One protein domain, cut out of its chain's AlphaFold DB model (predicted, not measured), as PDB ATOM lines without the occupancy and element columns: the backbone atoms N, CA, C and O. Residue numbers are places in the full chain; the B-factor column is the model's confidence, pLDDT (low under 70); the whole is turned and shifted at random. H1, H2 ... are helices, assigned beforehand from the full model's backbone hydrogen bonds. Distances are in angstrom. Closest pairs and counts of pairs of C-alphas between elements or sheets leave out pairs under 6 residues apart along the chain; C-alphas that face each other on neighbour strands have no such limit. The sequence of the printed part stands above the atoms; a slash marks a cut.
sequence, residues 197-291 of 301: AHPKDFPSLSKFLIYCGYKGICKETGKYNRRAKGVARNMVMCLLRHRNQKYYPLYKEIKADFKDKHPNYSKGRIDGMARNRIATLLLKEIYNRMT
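AT A GLANCE: This is residues 197 to 291 of the 301 residues of an uncharacterized protein of uncultured bacterium (UniProt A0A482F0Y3). One long helix, H5, runs through the middle of this domain, and H3 crosses it near its mid-length, about at right angles, as an X. H4 folds back over residues 270 to 278 of H5 as a helical hairpin, H1 packs on residues 280 to 288, and the short H2 lies farthest from the middle. The printed part has 95 residues with five named helices, in the order H1, H2, H3, H4, H5, and no named strand: the class is all helix. It is compact, with a radius of gyration of the C-alphas of 13.7 A, and spans 39 by 32 by 19 A.

HOW THE PARTS SIT: Begin with H5, residues 267 to 290. With residues 275 to 283 alone it touches H3, residues 226 to 241, about perpendicular at 80 degrees; look for the closest C-alphas, those of Val 236 and Ala 279, 5.9 A apart. H4, residues 247 to 261, and H5 form a hairpin and touch, opposite ways at a steep tilt of 43 degrees; their closest C-alphas, Lys 255 and Ala 274, are 5.2 A apart. H3 and H4 touch only at the corner, where the C-alphas of Leu 240 and Tyr 248 are closest, 5.6 A apart. H1, residues 205 to 212, touches H5 at a steep tilt of 50 degrees, opposite ways, closest at the C-alphas of Leu 205 and Tyr 287, 6.5 A apart. H1 also touches H3, about perpendicular at 82 degrees, closest at the C-alphas of Cys 212 and Lys 229, 5.0 A apart. H2, residues 217 to 221, only just touches H1, only at the corner, with 3 pairs of C-alphas within 8 A; the closest are those of Ile 210 and Cys 218, 5.9 A apart. H2 is apart from H3, H4 and H5. In H1, H2, H3, H4 and H5 every O i to N i+4 pair is within hydrogen-bond range.

IN THESE COORDINATES: Find C-alpha 267 at (-35.393, -3.520, -39.193); from there H5 runs 34.6 A to C-alpha 290 at (-46.615, -20.573, -11.201). H3 measures 22.6 A and H4 20.8 A from first to last C-alpha. H1, 10.4 A long, begins at C-alpha 205, (-37.904, -23.760, -16.662), and H2 is 6.2 A long.

THE WHOLE: The C-alphas farthest apart, those of Lys 200 and Asn 264, are 40.8 A from each other. The printed part has no cut, and the four links between the helices are tight. The mean pLDDT of the printed part is 96.8, and no printed residue is under 70.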
ATOM      1  N   ALA A 197     -49.265 -25.114 -22.770       97.25
ATOM      2  CA  ALA A 197     -48.011 -25.184 -22.041       97.25
ATOM      3  C   ALA A 197     -48.236 -24.647 -20.615       97.25
ATOM      4  O   ALA A 197     -47.851 -23.519 -20.304       97.25
ATOM      5  N   HIS A 198     -48.908 -25.420 -19.763       97.44
ATOM      6  CA  HIS A 198     -49.055 -25.062 -18.356       97.44
ATOM      7  C   HIS A 198     -47.695 -25.200 -17.647       97.44
ATOM      8  O   HIS A 198     -47.127 -26.285 -17.701       97.44
ATOM      9  N   PRO A 199     -47.151 -24.176 -16.956       97.38
ATOM     10  CA  PRO A 199     -45.827 -24.268 -16.324       97.38
ATOM     11  C   PRO A 199     -45.632 -25.466 -15.388       97.38
ATOM     12  O   PRO A 199     -44.599 -26.123 -15.468       97.38
ATOM     13  N   LYS A 200     -46.647 -25.797 -14.576       95.44
ATOM     14  CA  LYS A 200     -46.645 -26.974 -13.680       95.44
ATOM     15  C   LYS A 200     -46.487 -28.324 -14.404       95.44
ATOM     16  O   LYS A 200     -46.071 -29.283 -13.774       95.44
ATOM     17  N   ASP A 201     -46.774 -28.402 -15.707       94.75
ATOM     18  CA  ASP A 201     -46.597 -29.636 -16.489       94.75
ATOM     19  C   ASP A 201     -45.121 -29.871 -16.890       94.75
ATOM     20  O   ASP A 201     -44.810 -30.853 -17.563       94.75
ATOM     21  N   PHE A 202     -44.201 -28.961 -16.539       95.56
ATOM     22  CA  PHE A 202     -42.792 -29.047 -16.924       95.56
ATOM     23  C   PHE A 202     -41.878 -29.160 -15.701       95.56
ATOM     24  O   PHE A 202     -41.919 -28.289 -14.831       95.56
ATOM     25  N   PRO A 203     -40.945 -30.132 -15.693       95.06
ATOM     26  CA  PRO A 203     -40.067 -30.383 -14.547       95.06
ATOM     27  C   PRO A 203     -39.014 -29.287 -14.335       95.06
ATOM     28  O   PRO A 203     -38.364 -29.236 -13.301       95.06
ATOM     29  N   SER A 204     -38.784 -28.428 -15.332       96.00
ATOM     30  CA  SER A 204     -37.884 -27.283 -15.196       96.00
ATOM     31  C   SER A 204     -38.237 -26.162 -16.166       96.00
ATOM     32  O   SER A 204     -38.760 -26.392 -17.265       96.00
ATOM     33  N   LEU A 205     -37.822 -24.944 -15.807       96.75
ATOM     34  CA  LEU A 205     -37.904 -23.760 -16.662       96.75
ATOM     35  C   LEU A 205     -37.257 -24.001 -18.033       96.75
ATOM     36  O   LEU A 205     -37.765 -23.576 -19.070       96.75
ATOM     37  N   SER A 206     -36.129 -24.713 -18.049       96.12
ATOM     38  CA  SER A 206     -35.409 -25.069 -19.272       96.12
ATOM     39  C   SER A 206     -36.289 -25.887 -20.223       96.12
ATOM     40  O   SER A 206     -36.408 -25.533 -21.399       96.12
ATOM     41  N   LYS A 207     -36.955 -26.940 -19.723       96.81
ATOM     42  CA  LYS A 207     -37.862 -27.779 -20.526       96.81
ATOM     43  C   LYS A 207     -39.090 -26.994 -20.992       96.81
ATOM     44  O   LYS A 207     -39.464 -27.109 -22.158       96.81
ATOM     45  N   PHE A 208     -39.644 -26.129 -20.141       97.88
ATOM     46  CA  PHE A 208     -40.741 -25.229 -20.509       97.88
ATOM     47  C   PHE A 208     -40.368 -24.277 -21.661       97.88
ATOM     48  O   PHE A 208     -41.101 -24.158 -22.647       97.88
ATOM     49  N   LEU A 209     -39.194 -23.637 -21.594       97.88
ATOM     50  CA  LEU A 209     -38.714 -22.731 -22.643       97.88
ATOM     51  C   LEU A 209     -38.393 -23.461 -23.953       97.88
ATOM     52  O   LEU A 209     -38.669 -22.917 -25.026       97.88
ATOM     53  N   ILE A 210     -37.846 -24.682 -23.886       97.12
ATOM     54  CA  ILE A 210     -37.645 -25.540 -25.065       97.12
ATOM     55  C   ILE A 210     -38.994 -25.834 -25.722       97.12
ATOM     56  O   ILE A 210     -39.157 -25.580 -26.915       97.12
ATOM     57  N   TYR A 211     -39.983 -26.277 -24.940       97.56
ATOM     58  CA  TYR A 211     -41.321 -26.589 -25.442       97.56
ATOM     59  C   TYR A 211     -41.991 -25.376 -26.101       97.56
ATOM     60  O   TYR A 211     -42.601 -25.496 -27.166       97.56
ATOM     61  N   CYS A 212     -41.833 -24.190 -25.509       97.62
ATOM     62  CA  CYS A 212     -42.364 -22.939 -26.054       97.62
ATOM     63  C   CYS A 212     -41.569 -22.392 -27.252       97.62
ATOM     64  O   CYS A 212     -42.022 -21.446 -27.896       97.62
ATOM     65  N   GLY A 213     -40.410 -22.966 -27.579       97.25
ATOM     66  CA  GLY A 213     -39.600 -22.568 -28.727       97.25
ATOM     67  C   GLY A 213     -38.699 -21.344 -28.497       97.25
ATOM     68  O   GLY A 213     -38.450 -20.596 -29.449       97.25
ATOM     69  N   TYR A 214     -38.246 -21.126 -27.255       96.06
ATOM     70  CA  TYR A 214     -37.463 -19.961 -26.806       96.06
ATOM     71  C   TYR A 214     -36.096 -20.320 -26.192       96.06
ATOM     72  O   TYR A 214     -35.556 -19.558 -25.387       96.06
ATOM     73  N   LYS A 215     -35.512 -21.457 -26.599       94.25
ATOM     74  CA  LYS A 215     -34.123 -21.858 -26.297       94.25
ATOM     75  C   LYS A 215     -33.346 -22.107 -27.603       94.25
ATOM     76  O   LYS A 215     -33.967 -22.396 -28.615       94.25
ATOM     77  N   GLY A 216     -32.016 -21.989 -27.621       88.69
ATOM     78  CA  GLY A 216     -31.207 -22.203 -28.841       88.69
ATOM     79  C   GLY A 216     -31.469 -23.562 -29.505       88.69
ATOM     80  O   GLY A 216     -31.899 -23.611 -30.654       88.69
ATOM     81  N   ILE A 217     -31.401 -24.630 -28.705       90.31
ATOM     82  CA  ILE A 217     -31.581 -26.030 -29.129       90.31
ATOM     83  C   ILE A 217     -32.887 -26.322 -29.891       90.31
ATOM     84  O   ILE A 217     -32.945 -27.226 -30.722       90.31
ATOM     85  N   CYS A 218     -33.967 -25.566 -29.655       89.81
ATOM     86  CA  CYS A 218     -35.218 -25.797 -30.385       89.81
ATOM     87  C   CYS A 218     -35.186 -25.236 -31.816       89.81
ATOM     88  O   CYS A 218     -36.029 -25.603 -32.632       89.81
ATOM     89  N   LYS A 219     -34.267 -24.305 -32.113       83.69
ATOM     90  CA  LYS A 219     -34.045 -23.803 -33.476       83.69
ATOM     91  C   LYS A 219     -33.283 -24.827 -34.309       83.69
ATOM     92  O   LYS A 219     -33.669 -25.040 -35.447       83.69
ATOM     93  N   GLU A 220     -32.279 -25.465 -33.712       88.94
ATOM     94  CA  GLU A 220     -31.473 -26.520 -34.341       88.94
ATOM     95  C   GLU A 220     -32.316 -27.768 -34.616       88.94
ATOM     96  O   GLU A 220     -32.392 -28.248 -35.737       88.94
ATOM     97  N   THR A 221     -33.026 -28.258 -33.598       91.00
ATOM     98  CA  THR A 221     -33.791 -29.511 -33.709       91.00
ATOM     99  C   THR A 221     -35.151 -29.347 -34.388       91.00
ATOM    100  O   THR A 221     -35.786 -30.338 -34.741       91.00
ATOM    101  N   GLY A 222     -35.685 -28.124 -34.466       89.50
ATOM    102  CA  GLY A 222     -37.069 -27.870 -34.879       89.50
ATOM    103  C   GLY A 222     -38.139 -28.447 -33.933       89.50
ATOM    104  O   GLY A 222     -39.336 -28.289 -34.195       89.50
ATOM    105  N   LYS A 223     -37.739 -29.083 -32.820       93.19
ATOM    106  CA  LYS A 223     -38.624 -29.766 -31.867       93.19
ATOM    107  C   LYS A 223     -39.154 -28.778 -30.824       93.19
ATOM    108  O   LYS A 223     -38.544 -28.558 -29.781       93.19
ATOM    109  N   TYR A 224     -40.299 -28.161 -31.108       96.31
ATOM    110  CA  TYR A 224     -41.054 -27.338 -30.153       96.31
ATOM    111  C   TYR A 224     -42.531 -27.231 -30.545       96.31
ATOM    112  O   TYR A 224     -42.919 -27.452 -31.697       96.31
ATOM    113  N   ASN A 225     -43.381 -26.816 -29.605       96.88
ATOM    114  CA  ASN A 225     -44.789 -26.593 -29.891       96.88
ATOM    115  C   ASN A 225     -44.994 -25.228 -30.575       96.88
ATOM    116  O   ASN A 225     -44.997 -24.165 -29.944       96.88
ATOM    117  N   ARG A 226     -45.234 -25.249 -31.894       96.06
ATOM    118  CA  ARG A 226     -45.497 -24.042 -32.705       96.06
ATOM    119  C   ARG A 226     -46.671 -23.208 -32.177       96.06
ATOM    120  O   ARG A 226     -46.661 -21.981 -32.305       96.06
ATOM    121  N   ARG A 227     -47.681 -23.842 -31.568       95.62
ATOM    122  CA  ARG A 227     -48.839 -23.141 -30.989       95.62
ATOM    123  C   ARG A 227     -48.438 -22.386 -29.727       95.62
ATOM    124  O   ARG A 227     -48.795 -21.214 -29.624       95.62
ATOM    125  N   ALA A 228     -47.675 -23.009 -28.829       97.62
ATOM    126  CA  ALA A 228     -47.141 -22.352 -27.633       97.62
ATOM    127  C   ALA A 228     -46.293 -21.129 -28.013       97.62
ATOM    128  O   ALA A 228     -46.572 -20.019 -27.554       97.62
ATOM    129  N   LYS A 229     -45.376 -21.286 -28.979       97.56
ATOM    130  CA  LYS A 229     -44.587 -20.172 -29.531       97.56
ATOM    131  C   LYS A 229     -45.460 -19.040 -30.077       97.56
ATOM    132  O   LYS A 229     -45.245 -17.865 -29.789       97.56
ATOM    133  N   GLY A 230     -46.491 -19.388 -30.849       97.38
ATOM    134  CA  GLY A 230     -47.447 -18.419 -31.383       97.38
ATOM    135  C   GLY A 230     -48.249 -17.692 -30.297       97.38
ATOM    136  O   GLY A 230     -48.573 -16.514 -30.457       97.38
ATOM    137  N   VAL A 231     -48.582 -18.354 -29.185       98.00
ATOM    138  CA  VAL A 231     -49.241 -17.712 -28.037       98.00
ATOM    139  C   VAL A 231     -48.285 -16.748 -27.338       98.00
ATOM    140  O   VAL A 231     -48.653 -15.588 -27.181       98.00
ATOM    141  N   ALA A 232     -47.059 -17.167 -27.027       98.19
ATOM    142  CA  ALA A 232     -46.050 -16.308 -26.407       98.19
ATOM    143  C   ALA A 232     -45.743 -15.061 -27.255       98.19
ATOM    144  O   ALA A 232     -45.753 -13.940 -26.746       98.19
ATOM    145  N   ARG A 233     -45.606 -15.211 -28.581       98.12
ATOM    146  CA  ARG A 233     -45.484 -14.066 -29.502       98.12
ATOM    147  C   ARG A 233     -46.673 -13.109 -29.388       98.12
ATOM    148  O   ARG A 233     -46.481 -11.898 -29.342       98.12
ATOM    149  N   ASN A 234     -47.901 -13.632 -29.330       97.81
ATOM    150  CA  ASN A 234     -49.093 -12.797 -29.146       97.81
ATOM    151  C   ASN A 234     -49.088 -12.077 -27.787       97.81
ATOM    152  O   ASN A 234     -49.557 -10.945 -27.718       97.81
ATOM    153  N   MET A 235     -48.559 -12.705 -26.731       98.38
ATOM    154  CA  MET A 235     -48.438 -12.086 -25.406       98.38
ATOM    155  C   MET A 235     -47.511 -10.881 -25.454       98.38
ATOM    156  O   MET A 235     -47.916  -9.802 -25.033       98.38
ATOM    157  N   VAL A 236     -46.340 -11.015 -26.080       98.44
ATOM    158  CA  VAL A 236     -45.427  -9.881 -26.295       98.44
ATOM    159  C   VAL A 236     -46.097  -8.763 -27.089       98.44
ATOM    160  O   VAL A 236     -46.021  -7.603 -26.700       98.44
ATOM    161  N   MET A 237     -46.830  -9.086 -28.159       98.25
ATOM    162  CA  MET A 237     -47.566  -8.067 -28.919       98.25
ATOM    163  C   MET A 237     -48.610  -7.334 -28.068       98.25
ATOM    164  O   MET A 237     -48.822  -6.136 -28.257       98.25
ATOM    165  N   CYS A 238     -49.267  -8.030 -27.138       97.94
ATOM    166  CA  CYS A 238     -50.178  -7.401 -26.189       97.94
ATOM    167  C   CYS A 238     -49.429  -6.511 -25.186       97.94
ATOM    168  O   CYS A 238     -49.871  -5.384 -24.979       97.94
ATOM    169  N   LEU A 239     -48.298  -6.957 -24.627       97.56
ATOM    170  CA  LEU A 239     -47.469  -6.156 -23.712       97.56
ATOM    171  C   LEU A 239     -47.009  -4.843 -24.349       97.56
ATOM    172  O   LEU A 239     -47.197  -3.771 -23.774       97.56
ATOM    173  N   LEU A 240     -46.440  -4.925 -25.556       97.88
ATOM    174  CA  LEU A 240     -45.885  -3.764 -26.251       97.88
ATOM    175  C   LEU A 240     -46.977  -2.769 -26.650       97.88
ATOM    176  O   LEU A 240     -46.788  -1.564 -26.517       97.88
ATOM    177  N   ARG A 241     -48.148  -3.261 -27.073       98.00
ATOM    178  CA  ARG A 241     -49.301  -2.406 -27.394       98.00
ATOM    179  C   ARG A 241     -49.802  -1.620 -26.186       98.00
ATOM    180  O   ARG A 241     -50.190  -0.471 -26.340       98.00
ATOM    181  N   HIS A 242     -49.786  -2.230 -25.003       97.56
ATOM    182  CA  HIS A 242     -50.215  -1.576 -23.763       97.56
ATOM    183  C   HIS A 242     -49.091  -0.793 -23.078       97.56
ATOM    184  O   HIS A 242     -49.300  -0.331 -21.958       97.56
ATOM    185  N   ARG A 243     -47.916  -0.663 -23.718       97.19
ATOM    186  CA  ARG A 243     -46.731   0.012 -23.168       97.19
ATOM    187  C   ARG A 243     -46.457  -0.415 -21.722       97.19
ATOM    188  O   ARG A 243     -46.344   0.421 -20.832       97.19
ATOM    189  N   ASN A 244     -46.418  -1.730 -21.482       97.81
ATOM    190  CA  ASN A 244     -46.130  -2.273 -20.155       97.81
ATOM    191  C   ASN A 244     -44.853  -1.625 -19.579       97.81
ATOM    192  O   ASN A 244     -43.823  -1.632 -20.251       97.81
ATOM    193  N   GLN A 245     -44.940  -1.084 -18.360       97.75
ATOM    194  CA  GLN A 245     -43.890  -0.255 -17.753       97.75
ATOM    195  C   GLN A 245     -42.546  -0.981 -17.633       97.75
ATOM    196  O   GLN A 245     -41.512  -0.373 -17.864       97.75
ATOM    197  N   LYS A 246     -42.559  -2.289 -17.354       97.88
ATOM    198  CA  LYS A 246     -41.349  -3.117 -17.256       97.88
ATOM    199  C   LYS A 246     -40.824  -3.526 -18.633       97.88
ATOM    200  O   LYS A 246     -39.646  -3.387 -18.937       97.88
ATOM    201  N   TYR A 247     -41.702  -4.049 -19.490       98.25
ATOM    202  CA  TYR A 247     -41.284  -4.727 -20.722       98.25
ATOM    203  C   TYR A 247     -41.076  -3.809 -21.927       98.25
ATOM    204  O   TYR A 247     -40.329  -4.162 -22.838       98.25
ATOM    205  N   TYR A 248     -41.757  -2.665 -21.987       98.38
ATOM    206  CA  TYR A 248     -41.666  -1.768 -23.138       98.38
ATOM    207  C   TYR A 248     -40.338  -0.987 -23.197       98.38
ATOM    208  O   TYR A 248     -39.747  -0.967 -24.279       98.38
ATOM    209  N   PRO A 249     -39.819  -0.407 -22.092       98.50
ATOM    210  CA  PRO A 249     -38.481   0.191 -22.079       98.50
ATOM    211  C   PRO A 249     -37.396  -0.840 -22.393       98.50
ATOM    212  O   PRO A 249     -36.621  -0.640 -23.323       98.50
ATOM    213  N   LEU A 250     -37.446  -2.002 -21.734       98.38
ATOM    214  CA  LEU A 250     -36.503  -3.096 -21.967       98.38
ATOM    215  C   LEU A 250     -36.510  -3.576 -23.428       98.38
ATOM    216  O   LEU A 250     -35.473  -3.884 -24.004       98.38
ATOM    217  N   TYR A 251     -37.680  -3.616 -24.074       98.62
ATOM    218  CA  TYR A 251     -37.772  -3.920 -25.504       98.62
ATOM    219  C   TYR A 251     -37.029  -2.892 -26.365       98.62
ATOM    220  O   TYR A 251     -36.384  -3.288 -27.335       98.62
ATOM    221  N   LYS A 252     -37.130  -1.594 -26.045       98.62
ATOM    222  CA  LYS A 252     -36.430  -0.536 -26.787       98.62
ATOM    223  C   LYS A 252     -34.918  -0.654 -26.627       98.62
ATOM    224  O   LYS A 252     -34.224  -0.584 -27.633       98.62
ATOM    225  N   GLU A 253     -34.453  -0.890 -25.405       98.56
ATOM    226  CA  GLU A 253     -33.039  -1.096 -25.082       98.56
ATOM    227  C   GLU A 253     -32.463  -2.293 -25.848       98.56
ATOM    228  O   GLU A 253     -31.548  -2.133 -26.648       98.56
ATOM    229  N   ILE A 254     -33.088  -3.472 -25.727       98.50
ATOM    230  CA  ILE A 254     -32.668  -4.684 -26.454       98.50
ATOM    231  C   ILE A 254     -32.674  -4.453 -27.973       98.50
ATOM    232  O   ILE A 254     -31.841  -4.989 -28.703       98.50
ATOM    233  N   LYS A 255     -33.651  -3.697 -28.482       98.50
ATOM    234  CA  LYS A 255     -33.747  -3.399 -29.912       98.50
ATOM    235  C   LYS A 255     -32.624  -2.472 -30.385       98.50
ATOM    236  O   LYS A 255     -32.169  -2.661 -31.510       98.50
ATOM    237  N   ALA A 256     -32.224  -1.494 -29.574       98.44
ATOM    238  CA  ALA A 256     -31.084  -0.625 -29.855       98.44
ATOM    239  C   ALA A 256     -29.781  -1.437 -29.841       98.44
ATOM    240  O   ALA A 256     -29.097  -1.473 -30.856       98.44
ATOM    241  N   ASP A 257     -29.553  -2.235 -28.794       98.44
ATOM    242  CA  ASP A 257     -28.386  -3.121 -28.680       98.44
ATOM    243  C   ASP A 257     -28.244  -4.069 -29.888       98.44
ATOM    244  O   ASP A 257     -27.170  -4.208 -30.473       98.44
ATOM    245  N   PHE A 258     -29.344  -4.681 -30.346       98.31
ATOM    246  CA  PHE A 258     -29.306  -5.515 -31.553       98.31
ATOM    247  C   PHE A 258     -29.062  -4.737 -32.845       98.31
ATOM    248  O   PHE A 258     -28.554  -5.323 -33.800       98.31
ATOM    249  N   LYS A 259     -29.454  -3.463 -32.913       98.12
ATOM    250  CA  LYS A 259     -29.174  -2.615 -34.074       98.12
ATOM    251  C   LYS A 259     -27.683  -2.297 -34.148       98.12
ATOM    252  O   LYS A 259     -27.121  -2.389 -35.233       98.12
ATOM    253  N   ASP A 260     -27.063  -2.014 -33.009       98.12
ATOM    254  CA  ASP A 260     -25.645  -1.659 -32.929       98.12
ATOM    255  C   ASP A 260     -24.750  -2.883 -33.176       98.12
ATOM    256  O   ASP A 260     -23.798  -2.817 -33.947       98.12
ATOM    257  N   LYS A 261     -25.113  -4.050 -32.619       98.19
ATOM    258  CA  LYS A 261     -24.389  -5.320 -32.837       98.19
ATOM    259  C   LYS A 261     -24.567  -5.916 -34.234       98.19
ATOM    260  O   LYS A 261     -23.744  -6.718 -34.674       98.19
ATOM    261  N   HIS A 262     -25.666  -5.597 -34.915       97.50
ATOM    262  CA  HIS A 262     -26.000  -6.165 -36.222       97.50
ATOM    263  C   HIS A 262     -26.491  -5.085 -37.201       97.50
ATOM    264  O   HIS A 262     -27.645  -5.143 -37.644       97.50
ATOM    265  N   PRO A 263     -25.626  -4.130 -37.597       97.06
ATOM    266  CA  PRO A 263     -26.026  -2.986 -38.425       97.06
ATOM    267  C   PRO A 263     -26.566  -3.403 -39.801       97.06
ATOM    268  O   PRO A 263     -27.455  -2.753 -40.345       97.06
ATOM    269  N   ASN A 264     -26.104  -4.543 -40.323       98.12
ATOM    270  CA  ASN A 264     -26.518  -5.081 -41.622       98.12
ATOM    271  C   ASN A 264     -27.863  -5.836 -41.578       98.12
ATOM    272  O   ASN A 264     -28.345  -6.315 -42.605       98.12
ATOM    273  N   TYR A 265     -28.482  -6.014 -40.404       98.19
ATOM    274  CA  TYR A 265     -29.764  -6.715 -40.302       98.19
ATOM    275  C   TYR A 265     -30.939  -5.789 -40.615       98.19
ATOM    276  O   TYR A 265     -31.011  -4.643 -40.179       98.19
ATOM    277  N   SER A 266     -31.945  -6.324 -41.314       98.06
ATOM    278  CA  SER A 266     -33.169  -5.571 -41.591       98.06
ATOM    279  C   SER A 266     -33.894  -5.168 -40.299       98.06
ATOM    280  O   SER A 266     -33.915  -5.907 -39.308       98.06
ATOM    281  N   LYS A 267     -34.592  -4.022 -40.331       97.69
ATOM    282  CA  LYS A 267     -35.393  -3.520 -39.193       97.69
ATOM    283  C   LYS A 267     -36.369  -4.578 -38.652       97.69
ATOM    284  O   LYS A 267     -36.583  -4.664 -37.442       97.69
ATOM    285  N   GLY A 268     -36.945  -5.393 -39.540       97.50
ATOM    286  CA  GLY A 268     -37.852  -6.487 -39.182       97.50
ATOM    287  C   GLY A 268     -37.157  -7.641 -38.454       97.50
ATOM    288  O   GLY A 268     -37.709  -8.173 -37.489       97.50
ATOM    289  N   ARG A 269     -35.932  -8.004 -38.861       97.44
ATOM    290  CA  ARG A 269     -35.128  -9.032 -38.182       97.44
ATOM    291  C   ARG A 269     -34.740  -8.585 -36.771       97.44
ATOM    292  O   ARG A 269     -34.961  -9.346 -35.830       97.44
ATOM    293  N   ILE A 270     -34.271  -7.343 -36.620       98.44
ATOM    294  CA  ILE A 270     -33.925  -6.738 -35.319       98.44
ATOM    295  C   ILE A 270     -35.149  -6.716 -34.385       98.44
ATOM    296  O   ILE A 270     -35.083  -7.182 -33.248       98.44
ATOM    297  N   ASP A 271     -36.308  -6.255 -34.874       98.12
ATOM    298  CA  ASP A 271     -37.565  -6.278 -34.112       98.12
ATOM    299  C   ASP A 271     -37.967  -7.699 -33.682       98.12
ATOM    300  O   ASP A 271     -38.358  -7.918 -32.532       98.12
ATOM    301  N   GLY A 272     -37.831  -8.680 -34.579       97.12
ATOM    302  CA  GLY A 272     -38.091 -10.084 -34.278       97.12
ATOM    303  C   GLY A 272     -37.185 -10.634 -33.173       97.12
ATOM    304  O   GLY A 272     -37.666 -11.329 -32.274       97.12
ATOM    305  N   MET A 273     -35.893 -10.300 -33.201       97.44
ATOM    306  CA  MET A 273     -34.927 -10.690 -32.169       97.44
ATOM    307  C   MET A 273     -35.277 -10.073 -30.811       97.44
ATOM    308  O   MET A 273     -35.389 -10.806 -29.824       97.44
ATOM    309  N   ALA A 274     -35.569  -8.770 -30.771       98.31
ATOM    310  CA  ALA A 274     -35.975  -8.080 -29.548       98.31
ATOM    311  C   ALA A 274     -37.264  -8.672 -28.952       98.31
ATOM    312  O   ALA A 274     -37.319  -9.003 -27.766       98.31
ATOM    313  N   ARG A 275     -38.292  -8.918 -29.778       98.12
ATOM    314  CA  ARG A 275     -39.540  -9.562 -29.324       98.12
ATOM    315  C   ARG A 275     -39.315 -10.974 -28.795       98.12
ATOM    316  O   ARG A 275     -39.966 -11.361 -27.827       98.12
ATOM    317  N   ASN A 276     -38.419 -11.745 -29.410       97.38
ATOM    318  CA  ASN A 276     -38.091 -13.084 -28.926       97.38
ATOM    319  C   ASN A 276     -37.425 -13.034 -27.551       97.38
ATOM    320  O   ASN A 276     -37.779 -13.837 -26.692       97.38
ATOM    321  N   ARG A 277     -36.528 -12.069 -27.314       98.06
ATOM    322  CA  ARG A 277     -35.909 -11.881 -25.999       98.06
ATOM    323  C   ARG A 277     -36.945 -11.516 -24.935       98.06
ATOM    324  O   ARG A 277     -36.955 -12.134 -23.873       98.06
ATOM    325  N   ILE A 278     -37.867 -10.603 -25.247       98.56
ATOM    326  CA  ILE A 278     -38.977 -10.243 -24.351       98.56
ATOM    327  C   ILE A 278     -39.885 -11.442 -24.065       98.56
ATOM    328  O   ILE A 278     -40.267 -11.655 -22.919       98.56
ATOM    329  N   ALA A 279     -40.196 -12.263 -25.070       98.31
ATOM    330  CA  ALA A 279     -40.981 -13.480 -24.869       98.31
ATOM    331  C   ALA A 279     -40.274 -14.469 -23.934       98.31
ATOM    332  O   ALA A 279     -40.923 -15.026 -23.053       98.31
ATOM    333  N   THR A 280     -38.958 -14.664 -24.085       98.38
ATOM    334  CA  THR A 280     -38.176 -15.502 -23.169       98.38
ATOM    335  C   THR A 280     -38.288 -14.990 -21.733       98.38
ATOM    336  O   THR A 280     -38.585 -15.777 -20.842       98.38
ATOM    337  N   LEU A 281     -38.086 -13.688 -21.502       98.44
ATOM    338  CA  LEU A 281     -38.160 -13.092 -20.162       98.44
ATOM    339  C   LEU A 281     -39.563 -13.204 -19.553       98.44
ATOM    340  O   LEU A 281     -39.699 -13.622 -18.406       98.44
ATOM    341  N   LEU A 282     -40.600 -12.931 -20.346       98.50
ATOM    342  CA  LEU A 282     -41.990 -13.081 -19.923       98.50
ATOM    343  C   LEU A 282     -42.320 -14.520 -19.523       98.50
ATOM    344  O   LEU A 282     -42.956 -14.747 -18.499       98.50
ATOM    345  N   LEU A 283     -41.903 -15.502 -20.325       98.44
ATOM    346  CA  LEU A 283     -42.148 -16.910 -20.024       98.44
ATOM    347  C   LEU A 283     -41.405 -17.359 -18.762       98.44
ATOM    348  O   LEU A 283     -41.971 -18.128 -17.992       98.44
ATOM    349  N   LYS A 284     -40.187 -16.855 -18.517       98.06
ATOM    350  CA  LYS A 284     -39.472 -17.086 -17.252       98.06
ATOM    351  C   LYS A 284     -40.256 -16.549 -16.056       98.06
ATOM    352  O   LYS A 284     -40.458 -17.277 -15.094       98.06
ATOM    353  N   GLU A 285     -40.732 -15.307 -16.140       98.00
ATOM    354  CA  GLU A 285     -41.520 -14.691 -15.067       98.00
ATOM    355  C   GLU A 285     -42.820 -15.463 -14.799       98.00
ATOM    356  O   GLU A 285     -43.142 -15.741 -13.647       98.00
ATOM    357  N   ILE A 286     -43.537 -15.875 -15.849       97.94
ATOM    358  CA  ILE A 286     -44.754 -16.690 -15.715       97.94
ATOM    359  C   ILE A 286     -44.451 -18.048 -15.080       97.94
ATOM    360  O   ILE A 286     -45.193 -18.471 -14.199       97.94
ATOM    361  N   TYR A 287     -43.387 -18.727 -15.519       97.81
ATOM    362  CA  TYR A 287     -42.998 -20.023 -14.969       97.81
ATOM    363  C   TYR A 287     -42.722 -19.904 -13.470       97.81
ATOM    364  O   TYR A 287     -43.425 -20.523 -12.680       97.81
ATOM    365  N   ASN A 288     -41.809 -19.013 -13.079       96.62
ATOM    366  CA  ASN A 288     -41.400 -18.842 -11.683       96.62
ATOM    367  C   ASN A 288     -42.576 -18.476 -10.763       96.62
ATOM    368  O   ASN A 288     -42.671 -18.982  -9.653       96.62
ATOM    369  N   ARG A 289     -43.516 -17.644 -11.231       96.19
ATOM    370  CA  ARG A 289     -44.717 -17.291 -10.454       96.19
ATOM    371  C   ARG A 289     -45.689 -18.464 -10.287       96.19
ATOM    372  O   ARG A 289     -46.479 -18.476  -9.347       96.19
ATOM    373  N   MET A 290     -45.688 -19.432 -11.205       95.62
ATOM    374  CA  MET A 290     -46.615 -20.573 -11.201       95.62
ATOM    375  C   MET A 290     -46.037 -21.839 -10.577       95.62
ATOM    376  O   MET A 290     -46.814 -22.665 -10.095       95.62
ATOM    377  N   THR A 291     -44.714 -21.968 -10.571       94.00
ATOM    378  CA  THR A 291     -43.954 -23.052  -9.946       94.00
ATOM    379  C   THR A 291     -42.990 -22.434  -8.934       94.00
ATOM    380  O   THR A 291     -41.807 -22.278  -9.257       94.00
TER     381      THR A 291